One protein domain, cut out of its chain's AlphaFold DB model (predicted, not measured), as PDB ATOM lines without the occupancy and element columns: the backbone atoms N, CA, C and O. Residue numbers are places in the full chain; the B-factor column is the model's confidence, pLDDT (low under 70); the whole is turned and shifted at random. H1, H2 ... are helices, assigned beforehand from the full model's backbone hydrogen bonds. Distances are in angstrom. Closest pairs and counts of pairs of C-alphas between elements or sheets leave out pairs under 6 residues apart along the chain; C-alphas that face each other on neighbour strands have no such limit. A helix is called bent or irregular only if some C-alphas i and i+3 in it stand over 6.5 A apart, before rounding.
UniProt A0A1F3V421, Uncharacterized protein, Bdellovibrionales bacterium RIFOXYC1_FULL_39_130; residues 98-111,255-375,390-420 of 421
ATOM      1  N   VAL A  98     122.182 210.187 135.947       60.56
ATOM      2  CA  VAL A  98     122.325 211.593 135.519       60.56
ATOM      3  C   VAL A  98     121.063 212.171 134.859       60.56
ATOM      4  O   VAL A  98     120.985 213.375 134.624       60.56
ATOM      5  N   LYS A  99     120.067 211.333 134.538       59.66
ATOM      6  CA  LYS A  99     118.774 211.747 133.978       59.66
ATOM      7  C   LYS A  99     117.660 211.833 135.026       59.66
ATOM      8  O   LYS A  99     116.546 212.196 134.638       59.66
ATOM      9  N   MET A 100     117.926 211.505 136.291       62.31
ATOM     10  CA  MET A 100     116.943 211.610 137.369       62.31
ATOM     11  C   MET A 100     116.514 213.060 137.572       62.31
ATOM     12  O   MET A 100     117.305 213.990 137.385       62.31
ATOM     13  N   GLN A 101     115.261 213.249 137.979       62.12
ATOM     14  CA  GLN A 101     114.695 214.580 138.149       62.12
ATOM     15  C   GLN A 101     115.425 215.354 139.257       62.12
ATOM     16  O   GLN A 101     115.738 216.525 139.075       62.12
ATOM     17  N   LEU A 102     115.878 214.658 140.306       58.28
ATOM     18  CA  LEU A 102     116.779 215.187 141.341       58.28
ATOM     19  C   LEU A 102     117.987 215.964 140.784       58.28
ATOM     20  O   LEU A 102     118.347 217.007 141.322       58.28
ATOM     21  N   PHE A 103     118.576 215.499 139.679       57.53
ATOM     22  CA  PHE A 103     119.748 216.121 139.054       57.53
ATOM     23  C   PHE A 103     119.405 217.071 137.894       57.53
ATOM     24  O   PHE A 103     120.265 217.828 137.444       57.53
ATOM     25  N   LYS A 104     118.155 217.059 137.410       52.94
ATOM     26  CA  LYS A 104     117.654 217.948 136.345       52.94
ATOM     27  C   LYS A 104     117.045 219.242 136.878       52.94
ATOM     28  O   LYS A 104     117.148 220.279 136.226       52.94
ATOM     29  N   THR A 105     116.417 219.211 138.049       46.16
ATOM     30  CA  THR A 105     115.586 220.321 138.545       46.16
ATOM     31  C   THR A 105     116.383 221.457 139.196       46.16
ATOM     32  O   THR A 105     115.803 222.462 139.590       46.16
ATOM     33  N   ALA A 106     117.720 221.406 139.173       35.84
ATOM     34  CA  ALA A 106     118.526 222.630 139.241       35.84
ATOM     35  C   ALA A 106     118.301 223.552 138.008       35.84
ATOM     36  O   ALA A 106     118.850 224.651 137.967       35.84
ATOM     37  N   MET A 107     117.525 223.118 136.994       34.47
ATOM     38  CA  MET A 107     117.358 223.807 135.704       34.47
ATOM     39  C   MET A 107     115.957 223.745 135.031       34.47
ATOM     40  O   MET A 107     115.873 224.135 133.869       34.47
ATOM     41  N   VAL A 108     114.855 223.305 135.665       31.23
ATOM     42  CA  VAL A 108     113.542 223.177 134.964       31.23
ATOM     43  C   VAL A 108     112.447 224.115 135.486       31.23
ATOM     44  O   VAL A 108     112.254 224.278 136.689       31.23
ATOM     45  N   ASP A 109     111.752 224.698 134.506       37.75
ATOM     46  CA  ASP A 109     110.669 225.680 134.541       37.75
ATOM     47  C   ASP A 109     109.360 225.154 135.171       37.75
ATOM     48  O   ASP A 109     109.005 223.977 135.077       37.75
ATOM     49  N   TRP A 110     108.626 226.077 135.788       34.59
ATOM     50  CA  TRP A 110     107.444 225.910 136.642       34.59
ATOM     51  C   TRP A 110     106.211 225.296 135.950       34.59
ATOM     52  O   TRP A 110     105.231 224.957 136.617       34.59
ATOM     53  N   GLU A 111     106.211 225.174 134.622       36.91
ATOM     54  CA  GLU A 111     105.023 224.794 133.847       36.91
ATOM     55  C   GLU A 111     104.539 223.361 134.107       36.91
ATOM     56  O   GLU A 111     103.331 223.137 134.144       36.91
ATOM     57  N   ILE A 255     108.269 230.454 153.196       49.53
ATOM     58  CA  ILE A 255     107.548 229.991 151.993       49.53
ATOM     59  C   ILE A 255     108.528 229.568 150.899       49.53
ATOM     60  O   ILE A 255     108.365 228.486 150.343       49.53
ATOM     61  N   ASP A 256     109.557 230.364 150.607       49.91
ATOM     62  CA  ASP A 256     110.518 230.019 149.554       49.91
ATOM     63  C   ASP A 256     111.367 228.795 149.936       49.91
ATOM     64  O   ASP A 256     111.598 227.909 149.108       49.91
ATOM     65  N   GLU A 257     111.767 228.692 151.204       51.78
ATOM     66  CA  GLU A 257     112.486 227.534 151.741       51.78
ATOM     67  C   GLU A 257     111.624 226.265 151.734       51.78
ATOM     68  O   GLU A 257     112.058 225.233 151.219       51.78
ATOM     69  N   ARG A 258     110.369 226.344 152.201       56.47
ATOM     70  CA  ARG A 258     109.405 225.230 152.166       56.47
ATOM     71  C   ARG A 258     109.091 224.817 150.733       56.47
ATOM     72  O   ARG A 258     109.082 223.630 150.429       56.47
ATOM     73  N   VAL A 259     108.908 225.767 149.814       57.19
ATOM     74  CA  VAL A 259     108.717 225.480 148.384       57.19
ATOM     75  C   VAL A 259     109.933 224.755 147.805       57.19
ATOM     76  O   VAL A 259     109.772 223.803 147.040       57.19
ATOM     77  N   ASN A 260     111.153 225.166 148.155       55.28
ATOM     78  CA  ASN A 260     112.369 224.491 147.697       55.28
ATOM     79  C   ASN A 260     112.532 223.095 148.309       55.28
ATOM     80  O   ASN A 260     112.946 222.173 147.602       55.28
ATOM     81  N   LEU A 261     112.135 222.909 149.566       62.62
ATOM     82  CA  LEU A 261     112.070 221.591 150.181       62.62
ATOM     83  C   LEU A 261     111.053 220.688 149.476       62.62
ATOM     84  O   LEU A 261     111.389 219.563 149.126       62.62
ATOM     85  N   PHE A 262     109.843 221.172 149.190       64.38
ATOM     86  CA  PHE A 262     108.846 220.384 148.462       64.38
ATOM     87  C   PHE A 262     109.313 220.017 147.055       64.38
ATOM     88  O   PHE A 262     109.087 218.893 146.612       64.38
ATOM     89  N   LYS A 263     110.029 220.914 146.362       63.12
ATOM     90  CA  LYS A 263     110.687 220.565 145.091       63.12
ATOM     91  C   LYS A 263     111.672 219.422 145.289       63.12
ATOM     92  O   LYS A 263     111.686 218.497 144.483       63.12
ATOM     93  N   LEU A 264     112.510 219.485 146.324       67.56
ATOM     94  CA  LEU A 264     113.470 218.427 146.623       67.56
ATOM     95  C   LEU A 264     112.752 217.098 146.890       67.56
ATOM     96  O   LEU A 264     113.072 216.112 146.232       67.56
ATOM     97  N   ILE A 265     111.754 217.097 147.774       72.25
ATOM     98  CA  ILE A 265     110.927 215.934 148.121       72.25
ATOM     99  C   ILE A 265     110.289 215.320 146.869       72.25
ATOM    100  O   ILE A 265     110.466 214.133 146.601       72.25
ATOM    101  N   TYR A 266     109.629 216.135 146.048       72.62
ATOM    102  CA  TYR A 266     109.003 215.687 144.805       72.62
ATOM    103  C   TYR A 266     110.023 215.096 143.825       72.62
ATOM    104  O   TYR A 266     109.813 214.032 143.249       72.62
ATOM    105  N   ASN A 267     111.168 215.760 143.651       70.81
ATOM    106  CA  ASN A 267     112.212 215.268 142.758       70.81
ATOM    107  C   ASN A 267     112.804 213.940 143.241       70.81
ATOM    108  O   ASN A 267     113.171 213.112 142.407       70.81
ATOM    109  N   VAL A 268     112.920 213.740 144.556       80.25
ATOM    110  CA  VAL A 268     113.322 212.459 145.147       80.25
ATOM    111  C   VAL A 268     112.262 211.398 144.859       80.25
ATOM    112  O   VAL A 268     112.623 210.345 144.335       80.25
ATOM    113  N   PHE A 269     110.982 211.699 145.105       81.94
ATOM    114  CA  PHE A 269     109.849 210.804 144.845       81.94
ATOM    115  C   PHE A 269     109.800 210.324 143.383       81.94
ATOM    116  O   PHE A 269     109.870 209.127 143.111       81.94
ATOM    117  N   GLU A 270     109.812 211.252 142.423       79.94
ATOM    118  CA  GLU A 270     109.843 210.942 140.983       79.94
ATOM    119  C   GLU A 270     111.071 210.114 140.577       79.94
ATOM    120  O   GLU A 270     111.075 209.397 139.575       79.94
ATOM    121  N   SER A 271     112.145 210.213 141.359       81.25
ATOM    122  CA  SER A 271     113.387 209.502 141.096       81.25
ATOM    123  C   SER A 271     113.464 208.126 141.773       81.25
ATOM    124  O   SER A 271     114.423 207.397 141.498       81.25
ATOM    125  N   LEU A 272     112.481 207.725 142.596       84.38
ATOM    126  CA  LEU A 272     112.481 206.449 143.334       84.38
ATOM    127  C   LEU A 272     112.685 205.211 142.448       84.38
ATOM    128  O   LEU A 272     113.524 204.385 142.812       84.38
ATOM    129  N   PRO A 273     112.046 205.071 141.265       84.31
ATOM    130  CA  PRO A 273     112.264 203.899 140.412       84.31
ATOM    131  C   PRO A 273     113.721 203.747 139.963       84.31
ATOM    132  O   PRO A 273     114.209 202.632 139.787       84.31
ATOM    133  N   THR A 274     114.425 204.872 139.789       81.94
ATOM    134  CA  THR A 274     115.852 204.866 139.447       81.94
ATOM    135  C   THR A 274     116.702 204.668 140.699       81.94
ATOM    136  O   THR A 274     117.605 203.838 140.668       81.94
ATOM    137  N   LEU A 275     116.387 205.351 141.812       85.19
ATOM    138  CA  LEU A 275     117.063 205.186 143.111       85.19
ATOM    139  C   LEU A 275     117.059 203.730 143.571       85.19
ATOM    140  O   LEU A 275     118.089 203.230 144.012       85.19
ATOM    141  N   ALA A 276     115.941 203.020 143.417       85.62
ATOM    142  CA  ALA A 276     115.825 201.616 143.796       85.62
ATOM    143  C   ALA A 276     116.903 200.740 143.125       85.62
ATOM    144  O   ALA A 276     117.449 199.841 143.766       85.62
ATOM    145  N   GLN A 277     117.281 201.059 141.883       84.06
ATOM    146  CA  GLN A 277     118.281 200.327 141.097       84.06
ATOM    147  C   GLN A 277     119.731 200.726 141.415       84.06
ATOM    148  O   GLN A 277     120.656 200.021 141.014       84.06
ATOM    149  N   VAL A 278     119.957 201.832 142.130       86.19
ATOM    150  CA  VAL A 278     121.308 202.298 142.476       86.19
ATOM    151  C   VAL A 278     121.924 201.374 143.536       86.19
ATOM    152  O   VAL A 278     121.276 201.120 144.553       86.19
ATOM    153  N   PRO A 279     123.154 200.861 143.356       86.69
ATOM    154  CA  PRO A 279     123.850 200.117 144.407       86.69
ATOM    155  C   PRO A 279     123.946 200.910 145.722       86.69
ATOM    156  O   PRO A 279     124.126 202.126 145.704       86.69
ATOM    157  N   SER A 280     123.805 200.229 146.861       88.25
ATOM    158  CA  SER A 280     123.925 200.863 148.185       88.25
ATOM    159  C   SER A 280     125.387 201.183 148.501       88.25
ATOM    160  O   SER A 280     126.280 200.424 148.101       88.25
ATOM    161  N   LEU A 281     125.646 202.248 149.272       89.38
ATOM    162  CA  LEU A 281     127.003 202.609 149.700       89.38
ATOM    163  C   LEU A 281     127.661 201.512 150.541       89.38
ATOM    164  O   LEU A 281     128.882 201.396 150.531       89.38
ATOM    165  N   GLU A 282     126.876 200.677 151.226       85.94
ATOM    166  CA  GLU A 282     127.395 199.558 152.027       85.94
ATOM    167  C   GLU A 282     127.926 198.403 151.167       85.94
ATOM    168  O   GLU A 282     128.737 197.601 151.626       85.94
ATOM    169  N   THR A 283     127.487 198.325 149.909       86.00
ATOM    170  CA  THR A 283     127.870 197.257 148.971       86.00
ATOM    171  C   THR A 283     129.047 197.624 148.069       86.00
ATOM    172  O   THR A 283     129.523 196.775 147.316       86.00
ATOM    173  N   VAL A 284     129.531 198.868 148.145       89.06
ATOM    174  CA  VAL A 284     130.609 199.392 147.295       89.06
ATOM    175  C   VAL A 284     131.817 199.846 148.109       89.06
ATOM    176  O   VAL A 284     131.702 200.292 149.249       89.06
ATOM    177  N   ASP A 285     132.997 199.795 147.496       92.25
ATOM    178  CA  ASP A 285     134.213 200.350 148.093       92.25
ATOM    179  C   ASP A 285     134.331 201.836 147.727       92.25
ATOM    180  O   ASP A 285     134.903 202.222 146.701       92.25
ATOM    181  N   THR A 286     133.763 202.693 148.579       91.62
ATOM    182  CA  THR A 286     133.741 204.145 148.359       91.62
ATOM    183  C   THR A 286     135.141 204.765 148.314       91.62
ATOM    184  O   THR A 286     135.323 205.787 147.651       91.62
ATOM    185  N   ALA A 287     136.155 204.145 148.933       92.31
ATOM    186  CA  ALA A 287     137.532 204.629 148.865       92.31
ATOM    187  C   ALA A 287     138.112 204.473 147.451       92.31
ATOM    188  O   ALA A 287     138.786 205.381 146.957       92.31
ATOM    189  N   LEU A 288     137.802 203.367 146.764       93.62
ATOM    190  CA  LEU A 288     138.183 203.177 145.360       93.62
ATOM    191  C   LEU A 288     137.438 204.133 144.423       93.62
ATOM    192  O   LEU A 288     138.029 204.613 143.454       93.62
ATOM    193  N   LEU A 289     136.179 204.466 144.730       92.88
ATOM    194  CA  LEU A 289     135.425 205.465 143.967       92.88
ATOM    195  C   LEU A 289     136.045 206.860 144.090       92.88
ATOM    196  O   LEU A 289     136.258 207.516 143.070       92.88
ATOM    197  N   TYR A 290     136.405 207.295 145.301       93.50
ATOM    198  CA  TYR A 290     137.115 208.565 145.487       93.50
ATOM    199  C   TYR A 290     138.482 208.563 144.795       93.50
ATOM    200  O   TYR A 290     138.793 209.512 144.082       93.50
ATOM    201  N   ALA A 291     139.255 207.478 144.899       94.12
ATOM    202  CA  ALA A 291     140.535 207.361 144.196       94.12
ATOM    203  C   ALA A 291     140.382 207.447 142.663       94.12
ATOM    204  O   ALA A 291     141.230 208.028 141.983       94.12
ATOM    205  N   SER A 292     139.295 206.892 142.114       94.50
ATOM    206  CA  SER A 292     138.937 207.049 140.702       94.50
ATOM    207  C   SER A 292     138.636 208.512 140.357       94.50
ATOM    208  O   SER A 292     139.200 209.041 139.398       94.50
ATOM    209  N   ILE A 293     137.794 209.188 141.148       93.56
ATOM    210  CA  ILE A 293     137.442 210.602 140.935       93.56
ATOM    211  C   ILE A 293     138.686 211.498 140.996       93.56
ATOM    212  O   ILE A 293     138.888 212.306 140.091       93.56
ATOM    213  N   ASP A 294     139.558 211.313 141.988       93.56
ATOM    214  CA  ASP A 294     140.796 212.088 142.141       93.56
ATOM    215  C   ASP A 294     141.719 211.938 140.923       93.56
ATOM    216  O   ASP A 294     142.328 212.904 140.446       93.56
ATOM    217  N   LEU A 295     141.801 210.726 140.367       94.19
ATOM    218  CA  LEU A 295     142.590 210.469 139.169       94.19
ATOM    219  C   LEU A 295     141.985 211.153 137.934       94.19
ATOM    220  O   LEU A 295     142.720 211.742 137.137       94.19
ATOM    221  N   LEU A 296     140.658 211.131 137.793       93.38
ATOM    222  CA  LEU A 296     139.947 211.831 136.719       93.38
ATOM    223  C   LEU A 296     140.081 213.352 136.836       93.38
ATOM    224  O   LEU A 296     140.269 214.021 135.821       93.38
ATOM    225  N   GLU A 297     140.035 213.906 138.047       92.50
ATOM    226  CA  GLU A 297     140.273 215.328 138.324       92.50
ATOM    227  C   GLU A 297     141.689 215.741 137.905       92.50
ATOM    228  O   GLU A 297     141.876 216.729 137.185       92.50
ATOM    229  N   LYS A 298     142.695 214.925 138.239       92.94
ATOM    230  CA  LYS A 298     144.073 215.128 137.775       92.94
ATOM    231  C   LYS A 298     144.166 215.111 136.245       92.94
ATOM    232  O   LYS A 298     144.794 215.992 135.656       92.94
ATOM    233  N   ILE A 299     143.514 214.153 135.581       91.69
ATOM    234  CA  ILE A 299     143.473 214.073 134.110       91.69
ATOM    235  C   ILE A 299     142.768 215.298 133.516       91.69
ATOM    236  O   ILE A 299     143.267 215.881 132.554       91.69
ATOM    237  N   LYS A 300     141.649 215.740 134.102       88.94
ATOM    238  CA  LYS A 300     140.927 216.963 133.717       88.94
ATOM    239  C   LYS A 300     141.829 218.199 133.819       88.94
ATOM    240  O   LYS A 300     141.743 219.070 132.953       88.94
ATOM    241  N   GLY A 301     142.687 218.276 134.837       88.38
ATOM    242  CA  GLY A 301     143.642 219.370 135.028       88.38
ATOM    243  C   GLY A 301     144.800 219.377 134.023       88.38
ATOM    244  O   GLY A 301     145.239 220.449 133.609       88.38
ATOM    245  N   LEU A 302     145.273 218.199 133.601       91.44
ATOM    246  CA  LEU A 302     146.443 218.052 132.721       91.44
ATOM    247  C   LEU A 302     146.091 217.982 131.224       91.44
ATOM    248  O   LEU A 302     146.859 218.450 130.382       91.44
ATOM    249  N   ALA A 303     144.944 217.405 130.863       89.19
ATOM    250  CA  ALA A 303     144.537 217.240 129.470       89.19
ATOM    251  C   ALA A 303     144.023 218.564 128.863       89.19
ATOM    252  O   ALA A 303     143.284 219.302 129.525       89.19
ATOM    253  N   PRO A 304     144.294 218.859 127.573       88.12
ATOM    254  CA  PRO A 304     143.788 220.067 126.923       88.12
ATOM    255  C   PRO A 304     142.262 220.180 127.030       88.12
ATOM    256  O   PRO A 304     141.552 219.219 126.732       88.12
ATOM    257  N   LYS A 305     141.734 221.364 127.371       82.25
ATOM    258  CA  LYS A 305     140.293 221.585 127.642       82.25
ATOM    259  C   LYS A 305     139.342 221.091 126.542       82.25
ATOM    260  O   LYS A 305     138.215 220.708 126.831       82.25
ATOM    261  N   LYS A 306     139.766 221.133 125.273       82.50
ATOM    262  CA  LYS A 306     138.957 220.697 124.117       82.50
ATOM    263  C   LYS A 306     139.188 219.233 123.714       82.50
ATOM    264  O   LYS A 306     138.518 218.762 122.796       82.50
ATOM    265  N   SER A 307     140.118 218.530 124.362       83.50
ATOM    266  CA  SER A 307     140.448 217.139 124.044       83.50
ATOM    267  C   SER A 307     139.313 216.181 124.408       83.50
ATOM    268  O   SER A 307     138.512 216.451 125.306       83.50
ATOM    269  N   ARG A 308     139.271 215.033 123.719       86.25
ATOM    270  CA  ARG A 308     138.391 213.904 124.055       86.25
ATOM    271  C   ARG A 308     138.570 213.491 125.516       86.25
ATOM    272  O   ARG A 308     137.588 213.374 126.236       86.25
ATOM    273  N   LEU A 309     139.819 213.347 125.957       81.25
ATOM    274  CA  LEU A 309     140.152 212.865 127.292       81.25
ATOM    275  C   LEU A 309     139.627 213.784 128.405       81.25
ATOM    276  O   LEU A 309     139.029 213.304 129.361       81.25
ATOM    277  N   ASN A 310     139.759 215.107 128.247       84.38
ATOM    278  CA  ASN A 310     139.204 216.072 129.204       84.38
ATOM    279  C   ASN A 310     137.672 215.967 129.302       84.38
ATOM    280  O   ASN A 310     137.120 215.943 130.400       84.38
ATOM    281  N   LYS A 311     136.984 215.873 128.154       75.62
ATOM    282  CA  LYS A 311     135.520 215.730 128.103       75.62
ATOM    283  C   LYS A 311     135.055 214.437 128.766       75.62
ATOM    284  O   LYS A 311     134.131 214.470 129.571       75.62
ATOM    285  N   ASN A 312     135.722 213.331 128.456       80.06
ATOM    286  CA  ASN A 312     135.402 212.024 129.011       80.06
ATOM    287  C   ASN A 312     135.635 211.991 130.527       80.06
ATOM    288  O   ASN A 312     134.763 211.537 131.262       80.06
ATOM    289  N   ALA A 313     136.755 212.545 131.007       83.50
ATOM    290  CA  ALA A 313     137.032 212.643 132.438       83.50
ATOM    291  C   ALA A 313     135.941 213.433 133.175       83.50
ATOM    292  O   ALA A 313     135.416 212.956 134.175       83.50
ATOM    293  N   LYS A 314     135.518 214.589 132.641       80.56
ATOM    294  CA  LYS A 314     134.395 215.363 133.200       80.56
ATOM    295  C   LYS A 314     133.102 214.559 133.267       80.56
ATOM    296  O   LYS A 314     132.436 214.558 134.293       80.56
ATOM    297  N   GLN A 315     132.742 213.870 132.187       79.25
ATOM    298  CA  GLN A 315     131.528 213.053 132.167       79.25
ATOM    299  C   GLN A 315     131.577 211.947 133.225       79.25
ATOM    300  O   GLN A 315     130.600 211.759 133.942       79.25
ATOM    301  N   GLN A 316     132.714 211.267 133.377       85.06
ATOM    302  CA  GLN A 316     132.866 210.224 134.391       85.06
ATOM    303  C   GLN A 316     132.846 210.780 135.821       85.06
ATOM    304  O   GLN A 316     132.197 210.184 136.675       85.06
ATOM    305  N   ILE A 317     133.466 211.939 136.081       84.94
ATOM    306  CA  ILE A 317     133.369 212.631 137.381       84.94
ATOM    307  C   ILE A 317     131.908 212.966 137.696       84.94
ATOM    308  O   ILE A 317     131.445 212.693 138.798       84.94
ATOM    309  N   SER A 318     131.171 213.506 136.719       80.88
ATOM    310  CA  SER A 318     129.753 213.840 136.879       80.88
ATOM    311  C   SER A 318     128.919 212.604 137.228       80.88
ATOM    312  O   SER A 318     128.170 212.622 138.201       80.88
ATOM    313  N   VAL A 319     129.095 211.501 136.492       83.81
ATOM    314  CA  VAL A 319     128.358 210.249 136.721       83.81
ATOM    315  C   VAL A 319     128.691 209.627 138.083       83.81
ATOM    316  O   VAL A 319     127.779 209.240 138.811       83.81
ATOM    317  N   LEU A 320     129.973 209.563 138.459       87.19
ATOM    318  CA  LEU A 320     130.394 209.039 139.763       87.19
ATOM    319  C   LEU A 320     129.929 209.937 140.921       87.19
ATOM    320  O   LEU A 320     129.520 209.432 141.965       87.19
ATOM    321  N   GLY A 321     129.935 211.259 140.730       86.69
ATOM    322  CA  GLY A 321     129.379 212.216 141.685       86.69
ATOM    323  C   GLY A 321     127.874 212.033 141.879       86.69
ATOM    324  O   GLY A 321     127.403 211.910 143.010       86.69
ATOM    325  N   ALA A 322     127.124 211.920 140.780       83.88
ATOM    326  CA  ALA A 322     125.688 211.657 140.820       83.88
ATOM    327  C   ALA A 322     125.373 210.323 141.514       83.88
ATOM    328  O   ALA A 322     124.434 210.254 142.301       83.88
ATOM    329  N   TYR A 323     126.186 209.285 141.286       90.00
ATOM    330  CA  TYR A 323     126.076 208.019 142.008       90.00
ATOM    331  C   TYR A 323     126.248 208.198 143.520       90.00
ATOM    332  O   TYR A 323     125.382 207.760 144.272       90.00
ATOM    333  N   LEU A 324     127.317 208.868 143.974       91.00
ATOM    334  CA  LEU A 324     127.561 209.089 145.406       91.00
ATOM    335  C   LEU A 324     126.394 209.829 146.073       91.00
ATOM    336  O   LEU A 324     125.985 209.463 147.174       91.00
ATOM    337  N   ALA A 325     125.830 210.827 145.389       87.12
ATOM    338  CA  ALA A 325     124.667 211.558 145.873       87.12
ATOM    339  C   ALA A 325     123.400 210.691 145.906       87.12
ATOM    340  O   ALA A 325     122.719 210.634 146.929       87.12
ATOM    341  N   ALA A 326     123.102 209.981 144.817       88.94
ATOM    342  CA  ALA A 326     121.918 209.135 144.709       88.94
ATOM    343  C   ALA A 326     121.947 207.961 145.698       88.94
ATOM    344  O   ALA A 326     120.942 207.686 146.345       88.94
ATOM    345  N   ALA A 327     123.094 207.296 145.855       91.38
ATOM    346  CA  ALA A 327     123.261 206.190 146.792       91.38
ATOM    347  C   ALA A 327     123.124 206.663 148.251       91.38
ATOM    348  O   ALA A 327     122.459 206.005 149.047       91.38
ATOM    349  N   ALA A 328     123.655 207.847 148.586       91.00
ATOM    350  CA  ALA A 328     123.465 208.448 149.907       91.00
ATOM    351  C   ALA A 328     121.988 208.754 150.206       91.00
ATOM    352  O   ALA A 328     121.519 208.460 151.305       91.00
ATOM    353  N   VAL A 329     121.251 209.301 149.228       88.81
ATOM    354  CA  VAL A 329     119.800 209.538 149.344       88.81
ATOM    355  C   VAL A 329     119.045 208.218 149.489       88.81
ATOM    356  O   VAL A 329     118.206 208.101 150.373       88.81
ATOM    357  N   LYS A 330     119.367 207.205 148.676       90.69
ATOM    358  CA  LYS A 330     118.755 205.872 148.761       90.69
ATOM    359  C   LYS A 330     118.910 205.276 150.160       90.69
ATOM    360  O   LYS A 330     117.924 204.858 150.752       90.69
ATOM    361  N   ASP A 331     120.128 205.246 150.692       91.44
ATOM    362  CA  ASP A 331     120.413 204.638 151.998       91.44
ATOM    363  C   ASP A 331     119.779 205.419 153.169       91.44
ATOM    364  O   ASP A 331     119.580 204.872 154.260       91.44
ATOM    365  N   ALA A 332     119.448 206.693 152.940       89.69
ATOM    366  CA  ALA A 332     118.726 207.555 153.867       89.69
ATOM    367  C   ALA A 332     117.198 207.381 153.818       89.69
ATOM    368  O   ALA A 332     116.512 208.014 154.614       89.69
ATOM    369  N   LEU A 333     116.651 206.535 152.943       88.81
ATOM    370  CA  LEU A 333     115.208 206.356 152.771       88.81
ATOM    371  C   LEU A 333     114.805 204.887 152.932       88.81
ATOM    372  O   LEU A 333     115.484 203.983 152.445       88.81
ATOM    373  N   TYR A 334     113.645 204.634 153.537       87.81
ATOM    374  CA  TYR A 334     112.953 203.354 153.369       87.81
ATOM    375  C   TYR A 334     112.190 203.362 152.042       87.81
ATOM    376  O   TYR A 334     110.975 203.504 152.018       87.81
ATOM    377  N   VAL A 335     112.916 203.229 150.927       85.50
ATOM    378  CA  VAL A 335     112.368 203.345 149.557       85.50
ATOM    379  C   VAL A 335     111.128 202.468 149.331       85.50
ATOM    380  O   VAL A 335     110.213 202.880 148.630       85.50
ATOM    381  N   GLU A 336     111.074 201.287 149.946       85.75
ATOM    382  CA  GLU A 336     109.955 200.340 149.826       85.75
ATOM    383  C   GLU A 336     108.678 200.775 150.568       85.75
ATOM    384  O   GLU A 336     107.614 200.214 150.324       85.75
ATOM    385  N   GLN A 337     108.776 201.748 151.478       86.88
ATOM    386  CA  GLN A 337     107.670 202.242 152.309       86.88
ATOM    387  C   GLN A 337     107.079 203.561 151.786       86.88
ATOM    388  O   GLN A 337     106.134 204.075 152.375       86.88
ATOM    389  N   ILE A 338     107.622 204.106 150.692       82.81
ATOM    390  CA  ILE A 338     107.196 205.383 150.114       82.81
ATOM    391  C   ILE A 338     106.164 205.130 149.012       82.81
ATOM    392  O   ILE A 338     106.512 204.625 147.942       82.81
ATOM    393  N   ASN A 339     104.906 205.495 149.264       80.12
ATOM    394  CA  ASN A 339     103.793 205.339 148.324       80.12
ATOM    395  C   ASN A 339     103.366 206.674 147.701       80.12
ATOM    396  O   ASN A 339     102.890 206.690 146.563       80.12
ATOM    397  N   ASP A 340     103.573 207.783 148.410       78.06
ATOM    398  CA  ASP A 340     103.353 209.137 147.908       78.06
ATOM    399  C   ASP A 340     104.544 210.079 148.171       78.06
ATOM    400  O   ASP A 340     105.594 209.690 148.682       78.06
ATOM    401  N   MET A 341     104.428 211.338 147.742       69.38
ATOM    402  CA  MET A 341     105.521 212.298 147.888       69.38
ATOM    403  C   MET A 341     105.750 212.745 149.340       69.38
ATOM    404  O   MET A 341     106.875 213.090 149.685       69.38
ATOM    405  N   PHE A 342     104.721 212.754 150.188       71.69
ATOM    406  CA  PHE A 342     104.835 213.166 151.588       71.69
ATOM    407  C   PHE A 342     105.513 212.076 152.425       71.69
ATOM    408  O   PHE A 342     106.351 212.386 153.276       71.69
ATOM    409  N   ASP A 343     105.291 210.809 152.062       78.56
ATOM    410  CA  ASP A 343     105.967 209.653 152.647       78.56
ATOM    411  C   ASP A 343     107.501 209.753 152.594       78.56
ATOM    412  O   ASP A 343     108.178 209.148 153.426       78.56
ATOM    413  N   VAL A 344     108.086 210.507 151.653       76.25
ATOM    414  CA  VAL A 344     109.548 210.701 151.565       76.25
ATOM    415  C   VAL A 344     110.104 211.295 152.863       76.25
ATOM    416  O   VAL A 344     111.119 210.815 153.374       76.25
ATOM    417  N   GLY A 345     109.440 212.316 153.417       72.44
ATOM    418  CA  GLY A 345     109.851 212.939 154.677       72.44
ATOM    419  C   GLY A 345     109.722 211.961 155.847       72.44
ATOM    420  O   GLY A 345     110.675 211.744 156.600       72.44
ATOM    421  N   CYS A 346     108.578 211.283 155.935       77.81
ATOM    422  CA  CYS A 346     108.253 210.362 157.025       77.81
ATOM    423  C   CYS A 346     109.176 209.138 157.065       77.81
ATOM    424  O   CYS A 346     109.667 208.746 158.129       77.81
ATOM    425  N   ASN A 347     109.522 208.612 155.890       84.88
ATOM    426  CA  ASN A 347     110.359 207.427 155.716       84.88
ATOM    427  C   ASN A 347     111.862 207.738 155.606       84.88
ATOM    428  O   ASN A 347     112.657 206.876 155.218       84.88
ATOM    429  N   THR A 348     112.278 208.952 155.978       83.50
ATOM    430  CA  THR A 348     113.695 209.314 156.081       83.50
ATOM    431  C   THR A 348     114.334 208.723 157.344       83.50
ATOM    432  O   THR A 348     113.853 208.902 158.469       83.50
ATOM    433  N   ARG A 349     115.467 208.041 157.157       86.62
ATOM    434  CA  ARG A 349     116.349 207.468 158.178       86.62
ATOM    435  C   ARG A 349     117.419 208.480 158.569       86.62
ATOM    436  O   ARG A 349     118.484 208.541 157.954       86.62
ATOM    437  N   LEU A 350     117.143 209.248 159.614       80.50
ATOM    438  CA  LEU A 350     117.991 210.352 160.065       80.50
ATOM    439  C   LEU A 350     119.452 209.941 160.321       80.50
ATOM    440  O   LEU A 350     120.371 210.581 159.812       80.50
ATOM    441  N   ASP A 351     119.674 208.821 161.012       84.19
ATOM    442  CA  ASP A 351     121.025 208.314 161.280       84.19
ATOM    443  C   ASP A 351     121.783 207.958 159.994       84.19
ATOM    444  O   ASP A 351     122.971 208.264 159.857       84.19
ATOM    445  N   SER A 352     121.098 207.354 159.018       87.56
ATOM    446  CA  SER A 352     121.684 207.049 157.709       87.56
ATOM    447  C   SER A 352     121.994 208.317 156.919       87.56
ATOM    448  O   SER A 352     123.051 208.395 156.295       87.56
ATOM    449  N   PHE A 353     121.107 209.316 156.958       82.31
ATOM    450  CA  PHE A 353     121.334 210.604 156.305       82.31
ATOM    451  C   PHE A 353     122.592 211.283 156.855       82.31
ATOM    452  O   PHE A 353     123.470 211.672 156.088       82.31
ATOM    453  N   ILE A 354     122.727 211.348 158.183       80.56
ATOM    454  CA  ILE A 354     123.896 211.932 158.852       80.56
ATOM    455  C   ILE A 354     125.170 211.147 158.518       80.56
ATOM    456  O   ILE A 354     126.175 211.746 158.131       80.56
ATOM    457  N   LYS A 355     125.128 209.810 158.612       85.81
ATOM    458  CA  LYS A 355     126.253 208.923 158.265       85.81
ATOM    459  C   LYS A 355     126.731 209.151 156.827       85.81
ATOM    460  O   LYS A 355     127.933 209.196 156.578       85.81
ATOM    461  N   ASN A 356     125.797 209.325 155.892       87.31
ATOM    462  CA  ASN A 356     126.085 209.418 154.462       87.31
ATOM    463  C   ASN A 356     126.182 210.857 153.933       87.31
ATOM    464  O   ASN A 356     126.446 211.050 152.743       87.31
ATOM    465  N   TYR A 357     126.039 211.871 154.794       82.31
ATOM    466  CA  TYR A 357     126.038 213.284 154.405       82.31
ATOM    467  C   TYR A 357     127.278 213.671 153.591       82.31
ATOM    468  O   TYR A 357     127.181 214.362 152.578       82.31
ATOM    469  N   ARG A 358     128.455 213.168 153.985       84.44
ATOM    470  CA  ARG A 358     129.708 213.402 153.256       84.44
ATOM    471  C   ARG A 358     129.626 212.900 151.812       84.44
ATOM    472  O   ARG A 358     130.082 213.586 150.899       84.44
ATOM    473  N   HIS A 359     129.070 211.710 151.598       89.12
ATOM    474  CA  HIS A 359     128.920 211.131 150.264       89.12
ATOM    475  C   HIS A 359     127.922 211.928 149.429       89.12
ATOM    476  O   HIS A 359     128.227 212.240 148.278       89.12
ATOM    477  N   PHE A 360     126.803 212.336 150.034       85.56
ATOM    478  CA  PHE A 360     125.831 213.218 149.397       85.56
ATOM    479  C   PHE A 360     126.468 214.533 148.942       85.56
ATOM    480  O   PHE A 360     126.436 214.872 147.760       85.56
ATOM    481  N   SER A 361     127.112 215.240 149.870       78.25
ATOM    482  CA  SER A 361     127.669 216.567 149.626       78.25
ATOM    483  C   SER A 361     128.827 216.535 148.617       78.25
ATOM    484  O   SER A 361     128.812 217.272 147.629       78.25
ATOM    485  N   ASN A 362     129.774 215.599 148.770       81.75
ATOM    486  CA  ASN A 362     130.847 215.392 147.789       81.75
ATOM    487  C   ASN A 362     130.296 214.980 146.417       81.75
ATOM    488  O   ASN A 362     130.784 215.438 145.387       81.75
ATOM    489  N   GLY A 363     129.288 214.106 146.389       84.00
ATOM    490  CA  GLY A 363     128.658 213.658 145.153       84.00
ATOM    491  C   GLY A 363     128.038 214.815 144.374       84.00
ATOM    492  O   GLY A 363     128.323 214.988 143.186       84.00
ATOM    493  N   MET A 364     127.272 215.664 145.066       78.38
ATOM    494  CA  MET A 364     126.690 216.882 144.500       78.38
ATOM    495  C   MET A 364     127.766 217.853 144.003       78.38
ATOM    496  O   MET A 364     127.645 218.375 142.894       78.38
ATOM    497  N   HIS A 365     128.850 218.036 144.764       76.44
ATOM    498  CA  HIS A 365     129.990 218.855 144.354       76.44
ATOM    499  C   HIS A 365     130.590 218.387 143.022       76.44
ATOM    500  O   HIS A 365     130.713 219.168 142.071       76.44
ATOM    501  N   TYR A 366     130.942 217.103 142.919       81.31
ATOM    502  CA  TYR A 366     131.517 216.536 141.697       81.31
ATOM    503  C   TYR A 366     130.534 216.590 140.523       81.31
ATOM    504  O   TYR A 366     130.923 216.949 139.411       81.31
ATOM    505  N   PHE A 367     129.251 216.305 140.765       79.75
ATOM    506  CA  PHE A 367     128.220 216.393 139.737       79.75
ATOM    507  C   PHE A 367     128.092 217.815 139.176       79.75
ATOM    508  O   PHE A 367     128.167 218.006 137.960       79.75
ATOM    509  N   ILE A 368     127.951 218.825 140.038       69.62
ATOM    510  CA  ILE A 368     127.752 220.221 139.624       69.62
ATOM    511  C   ILE A 368     129.015 220.786 138.965       69.62
ATOM    512  O   ILE A 368     128.931 221.389 137.891       69.62
ATOM    513  N   SER A 369     130.188 220.582 139.568       68.81
ATOM    514  CA  SER A 369     131.462 221.104 139.047       68.81
ATOM    515  C   SER A 369     131.825 220.519 137.680       68.81
ATOM    516  O   SER A 369     132.375 221.218 136.825       68.81
ATOM    517  N   ALA A 370     131.483 219.253 137.432       71.75
ATOM    518  CA  ALA A 370     131.750 218.602 136.158       71.75
ATOM    519  C   ALA A 370     130.670 218.869 135.092       71.75
ATOM    520  O   ALA A 370     130.997 218.898 133.901       71.75
ATOM    521  N   SER A 371     129.411 219.080 135.498       64.25
ATOM    522  CA  SER A 371     128.276 219.294 134.582       64.25
ATOM    523  C   SER A 371     128.064 220.761 134.205       64.25
ATOM    524  O   SER A 371     127.530 221.060 133.136       64.25
ATOM    525  N   SER A 372     128.488 221.699 135.053       57.66
ATOM    526  CA  SER A 372     128.374 223.125 134.765       57.66
ATOM    527  C   SER A 372     129.538 223.614 133.890       57.66
ATOM    528  O   SER A 372     130.713 223.367 134.143       57.66
ATOM    529  N   ASN A 373     129.218 224.377 132.839       45.38
ATOM    530  CA  ASN A 373     130.208 225.173 132.099       45.38
ATOM    531  C   ASN A 373     130.556 226.488 132.829       45.38
ATOM    532  O   ASN A 373     131.236 227.345 132.254       45.38
ATOM    533  N   LYS A 374     130.060 226.686 134.061       42.03
ATOM    534  CA  LYS A 374     130.314 227.898 134.842       42.03
ATOM    535  C   LYS A 374     131.801 227.949 135.184       42.03
ATOM    536  O   LYS A 374     132.368 227.006 135.722       42.03
ATOM    537  N   LYS A 375     132.446 229.057 134.821       38.72
ATOM    538  CA  LYS A 375     133.810 229.354 135.257       38.72
ATOM    539  C   LYS A 375     133.792 229.454 136.786       38.72
ATOM    540  O   LYS A 375     132.977 230.196 137.321       38.72
ATOM    541  N   ILE A 390     125.308 228.150 151.230       36.25
ATOM    542  CA  ILE A 390     125.062 226.815 150.672       36.25
ATOM    543  C   ILE A 390     126.014 226.556 149.499       36.25
ATOM    544  O   ILE A 390     126.524 225.444 149.379       36.25
ATOM    545  N   ASP A 391     126.352 227.581 148.710       36.72
ATOM    546  CA  ASP A 391     127.354 227.472 147.646       36.72
ATOM    547  C   ASP A 391     128.753 227.198 148.222       36.72
ATOM    548  O   ASP A 391     129.465 226.333 147.725       36.72
ATOM    549  N   GLY A 392     129.144 227.856 149.316       34.59
ATOM    550  CA  GLY A 392     130.405 227.604 150.024       34.59
ATOM    551  C   GLY A 392     130.507 226.199 150.635       34.59
ATOM    552  O   GLY A 392     131.570 225.583 150.564       34.59
ATOM    553  N   ILE A 393     129.407 225.670 151.181       39.38
ATOM    554  CA  ILE A 393     129.329 224.310 151.748       39.38
ATOM    555  C   ILE A 393     129.314 223.253 150.633       39.38
ATOM    556  O   ILE A 393     129.995 222.239 150.743       39.38
ATOM    557  N   MET A 394     128.609 223.507 149.527       42.94
ATOM    558  CA  MET A 394     128.625 222.654 148.330       42.94
ATOM    559  C   MET A 394     129.984 222.688 147.612       42.94
ATOM    560  O   MET A 394     130.338 221.740 146.915       42.94
ATOM    561  N   LEU A 395     130.762 223.766 147.758       44.59
ATOM    562  CA  LEU A 395     132.101 223.901 147.176       44.59
ATOM    563  C   LEU A 395     133.210 223.323 148.065       44.59
ATOM    564  O   LEU A 395     134.203 222.846 147.527       44.59
ATOM    565  N   ASN A 396     133.044 223.341 149.390       50.12
ATOM    566  CA  ASN A 396     133.977 222.763 150.362       50.12
ATOM    567  C   ASN A 396     133.218 221.981 151.446       50.12
ATOM    568  O   ASN A 396     133.126 222.436 152.591       50.12
ATOM    569  N   PRO A 397     132.671 220.807 151.100       56.72
ATOM    570  CA  PRO A 397     131.926 219.990 152.044       56.72
ATOM    571  C   PRO A 397     132.793 219.589 153.246       56.72
ATOM    572  O   PRO A 397     133.945 219.169 153.067       56.72
ATOM    573  N   PRO A 398     132.277 219.699 154.486       59.00
ATOM    574  CA  PRO A 398     133.014 219.256 155.658       59.00
ATOM    575  C   PRO A 398     133.280 217.750 155.556       59.00
ATOM    576  O   PRO A 398     132.415 216.970 155.153       59.00
ATOM    577  N   LYS A 399     134.498 217.327 155.924       61.94
ATOM    578  CA  LYS A 399     134.876 215.904 155.891       61.94
ATOM    579  C   LYS A 399     133.971 215.061 156.788       61.94
ATOM    580  O   LYS A 399     133.671 213.930 156.422       61.94
ATOM    581  N   GLU A 400     133.554 215.619 157.921       68.12
ATOM    582  CA  GLU A 400     132.598 215.045 158.867       68.12
ATOM    583  C   GLU A 400     131.774 216.180 159.483       68.12
ATOM    584  O   GLU A 400     132.278 217.292 159.650       68.12
ATOM    585  N   LEU A 401     130.513 215.895 159.809       73.38
ATOM    586  CA  LEU A 401     129.670 216.803 160.583       73.38
ATOM    587  C   LEU A 401     130.122 216.784 162.047       73.38
ATOM    588  O   LEU A 401     130.348 215.705 162.603       73.38
ATOM    589  N   ASN A 402     130.233 217.950 162.680       77.62
ATOM    590  CA  ASN A 402     130.406 218.028 164.132       77.62
ATOM    591  C   ASN A 402     129.063 217.766 164.854       77.62
ATOM    592  O   ASN A 402     128.014 217.725 164.214       77.62
ATOM    593  N   GLU A 403     129.081 217.566 166.175       79.44
ATOM    594  CA  GLU A 403     127.853 217.242 166.928       79.44
ATOM    595  C   GLU A 403     126.795 218.350 166.847       79.44
ATOM    596  O   GLU A 403     125.631 218.053 166.614       79.44
ATOM    597  N   GLU A 404     127.194 219.623 166.892       72.19
ATOM    598  CA  GLU A 404     126.273 220.760 166.756       72.19
ATOM    599  C   GLU A 404     125.546 220.760 165.399       72.19
ATOM    600  O   GLU A 404     124.340 220.975 165.321       72.19
ATOM    601  N   GLN A 405     126.261 220.453 164.314       71.44
ATOM    602  CA  GLN A 405     125.695 220.336 162.973       71.44
ATOM    603  C   GLN A 405     124.781 219.118 162.846       71.44
ATOM    604  O   GLN A 405     123.752 219.197 162.173       71.44
ATOM    605  N   LYS A 406     125.145 217.992 163.470       73.94
ATOM    606  CA  LYS A 406     124.282 216.808 163.513       73.94
ATOM    607  C   LYS A 406     122.986 217.136 164.239       73.94
ATOM    608  O   LYS A 406     121.928 216.863 163.688       73.94
ATOM    609  N   ASP A 407     123.063 217.757 165.411       72.12
ATOM    610  CA  ASP A 407     121.896 218.116 166.217       72.12
ATOM    611  C   ASP A 407     121.002 219.139 165.507       72.12
ATOM    612  O   ASP A 407     119.783 218.983 165.501       72.12
ATOM    613  N   ALA A 408     121.587 220.119 164.810       66.56
ATOM    614  CA  ALA A 408     120.830 221.048 163.972       66.56
ATOM    615  C   ALA A 408     120.081 220.329 162.836       66.56
ATOM    616  O   ALA A 408     118.898 220.581 162.620       66.56
ATOM    617  N   ILE A 409     120.741 219.401 162.131       66.94
ATOM    618  CA  ILE A 409     120.107 218.598 161.071       66.94
ATOM    619  C   ILE A 409     118.989 217.721 161.645       66.94
ATOM    620  O   ILE A 409     117.931 217.616 161.025       66.94
ATOM    621  N   LYS A 410     119.204 217.108 162.817       73.56
ATOM    622  CA  LYS A 410     118.181 216.301 163.495       73.56
ATOM    623  C   LYS A 410     116.952 217.130 163.814       73.56
ATOM    624  O   LYS A 410     115.872 216.763 163.373       73.56
ATOM    625  N   LYS A 411     117.145 218.274 164.472       68.88
ATOM    626  CA  LYS A 411     116.063 219.185 164.839       68.88
ATOM    627  C   LYS A 411     115.248 219.616 163.618       68.88
ATOM    628  O   LYS A 411     114.033 219.515 163.642       68.88
ATOM    629  N   ILE A 412     115.915 220.014 162.531       65.19
ATOM    630  CA  ILE A 412     115.238 220.408 161.285       65.19
ATOM    631  C   ILE A 412     114.397 219.250 160.728       65.19
ATOM    632  O   ILE A 412     113.245 219.445 160.361       65.19
ATOM    633  N   ILE A 413     114.958 218.040 160.646       66.06
ATOM    634  CA  ILE A 413     114.244 216.883 160.084       66.06
ATOM    635  C   ILE A 413     113.093 216.431 160.996       66.06
ATOM    636  O   ILE A 413     112.060 216.015 160.482       66.06
ATOM    637  N   GLU A 414     113.251 216.510 162.316       68.75
ATOM    638  CA  GLU A 414     112.199 216.198 163.291       68.75
ATOM    639  C   GLU A 414     111.046 217.203 163.215       68.75
ATOM    640  O   GLU A 414     109.907 216.773 163.050       68.75
ATOM    641  N   GLU A 415     111.335 218.509 163.189       63.97
ATOM    642  CA  GLU A 415     110.328 219.561 162.961       63.97
ATOM    643  C   GLU A 415     109.562 219.322 161.647       63.97
ATOM    644  O   GLU A 415     108.340 219.436 161.596       63.97
ATOM    645  N   TYR A 416     110.254 218.909 160.580       63.19
ATOM    646  CA  TYR A 416     109.589 218.570 159.319       63.19
ATOM    647  C   TYR A 416     108.737 217.306 159.382       63.19
ATOM    648  O   TYR A 416     107.750 217.223 158.658       63.19
ATOM    649  N   LYS A 417     109.114 216.308 160.187       64.75
ATOM    650  CA  LYS A 417     108.290 215.110 160.364       64.75
ATOM    651  C   LYS A 417     107.010 215.433 161.124       64.75
ATOM    652  O   LYS A 417     105.962 214.943 160.728       64.75
ATOM    653  N   GLU A 418     107.087 216.271 162.155       62.97
ATOM    654  CA  GLU A 418     105.905 216.742 162.889       62.97
ATOM    655  C   GLU A 418     104.938 217.515 161.978       62.97
ATOM    656  O   GLU A 418     103.731 217.317 162.059       62.97
ATOM    657  N   ASP A 419     105.467 218.321 161.051       55.59
ATOM    658  CA  ASP A 419     104.664 219.084 160.084       55.59
ATOM    659  C   ASP A 419     104.040 218.216 158.958       55.59
ATOM    660  O   ASP A 419     103.147 218.697 158.254       55.59
ATOM    661  N   LEU A 420     104.517 216.981 158.717       55.75
ATOM    662  CA  LEU A 420     104.193 216.200 157.507       55.75
ATOM    663  C   LEU A 420     103.572 214.801 157.723       55.75
ATOM    664  O   LEU A 420     103.039 214.285 156.738       55.75
TER     665      LEU A 420
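This is residues 98 to 111, 255 to 375 and 390 to 420 of the 421 residues of an uncharacterized protein of Bdellovibrionales bacterium RIFOXYC1_FULL_39_130 (UniProt A0A1F3V421). Three long helices, H4, H5 and H7, run side by side with their centres in a triangle: H4 and H5 form a hairpin, H7 runs back along H5, and H4 and H7 are near each other. At the H9 end, short H6 bridges H2 and H9, while H9 crosses the first part of H7; the small helices H1, H3 and H8 pack on H2, H5 and H7 in that order. The printed part has 166 residues with nine named helices, H1 to H9 in chain order, and no named strand. The class is all helix; the whole is compact, with a radius of gyration of the C-alphas of 16.6 A and spans of 52 by 40 by 30 A.

The longest helix, H5, is residues 308 to 331, running 34.5 A from C-alpha 308 at (138.391, 213.904, 124.055) to C-alpha 331 at (120.413, 204.638, 151.998). H4 is residues 286 to 302, 24.5 A long, and H7 is residues 350 to 371, 28.9 A long. H7 is irregular, with C-alphas 355 and 358 7.6 A apart and a kink of 52 degrees near residue 357. H2 is residues 255 to 270, 22.1 A long, and H9 is residues 403 to 420, 25.5 A long, ending at C-alpha 420 at (104.193, 216.200, 157.507). The short helices are H1, residues 101 to 104; H3, residues 272 to 277; H6, residues 343 to 346; and H8, residues 390 to 395.

H5 and H7 touch at a shallow tilt of 19 degrees, opposite ways, with C-alphas of Gly 321 and Gly 363 closest at 3.8 A. The hairpin H4 and H5 has a shallow tilt of 27 degrees, opposite ways; H5 touches H4 with residues 309 to 320 alone, and C-alphas of Lys 300 and Asn 310 are closest at 4.9 A. H4 and H7 are near each other. H3 touches H5, only just about perpendicular at 73 degrees, with C-alphas of Leu 275 and Lys 330 closest at 5.9 A. H8 touches H7, only just about perpendicular at 71 degrees, with C-alphas of His 365 and Met 394 closest at 5.7 A. H9 touches H7, about perpendicular at 83 degrees, with C-alphas of Ile 354 and Lys 406 closest at 6.8 A. H6 touches H9, closest C-alphas Cys 346 and Lys 417 at 5.8 A, and H2, closest C-alphas Val 344 and Ile 265 at 6.4 A. H1 touches H2, closest C-alphas Leu 102 and Asn 267 at 4.8 A. H2 and H9 are apart. Every O i to N i+4 pair is within hydrogen-bond range in H2, H4, H5, H8 and H9, against 1 of 2 in H3 and 16 of 18 in H7; H1 and H6 are too short for such a pair.

The farthest C-alphas, Pro 304 and Glu 418, are 52.3 A apart. Residues 112 to 254 and 376 to 389 are not printed, with C-alpha gaps of 19.0 A and 17.9 A. The link H5 to H6 is long, with 11 residues. Mean pLDDT of the printed part is 74.4; residues under 70 include 98 to 111, 255 to 264, 390 to 400 and 411 to 420.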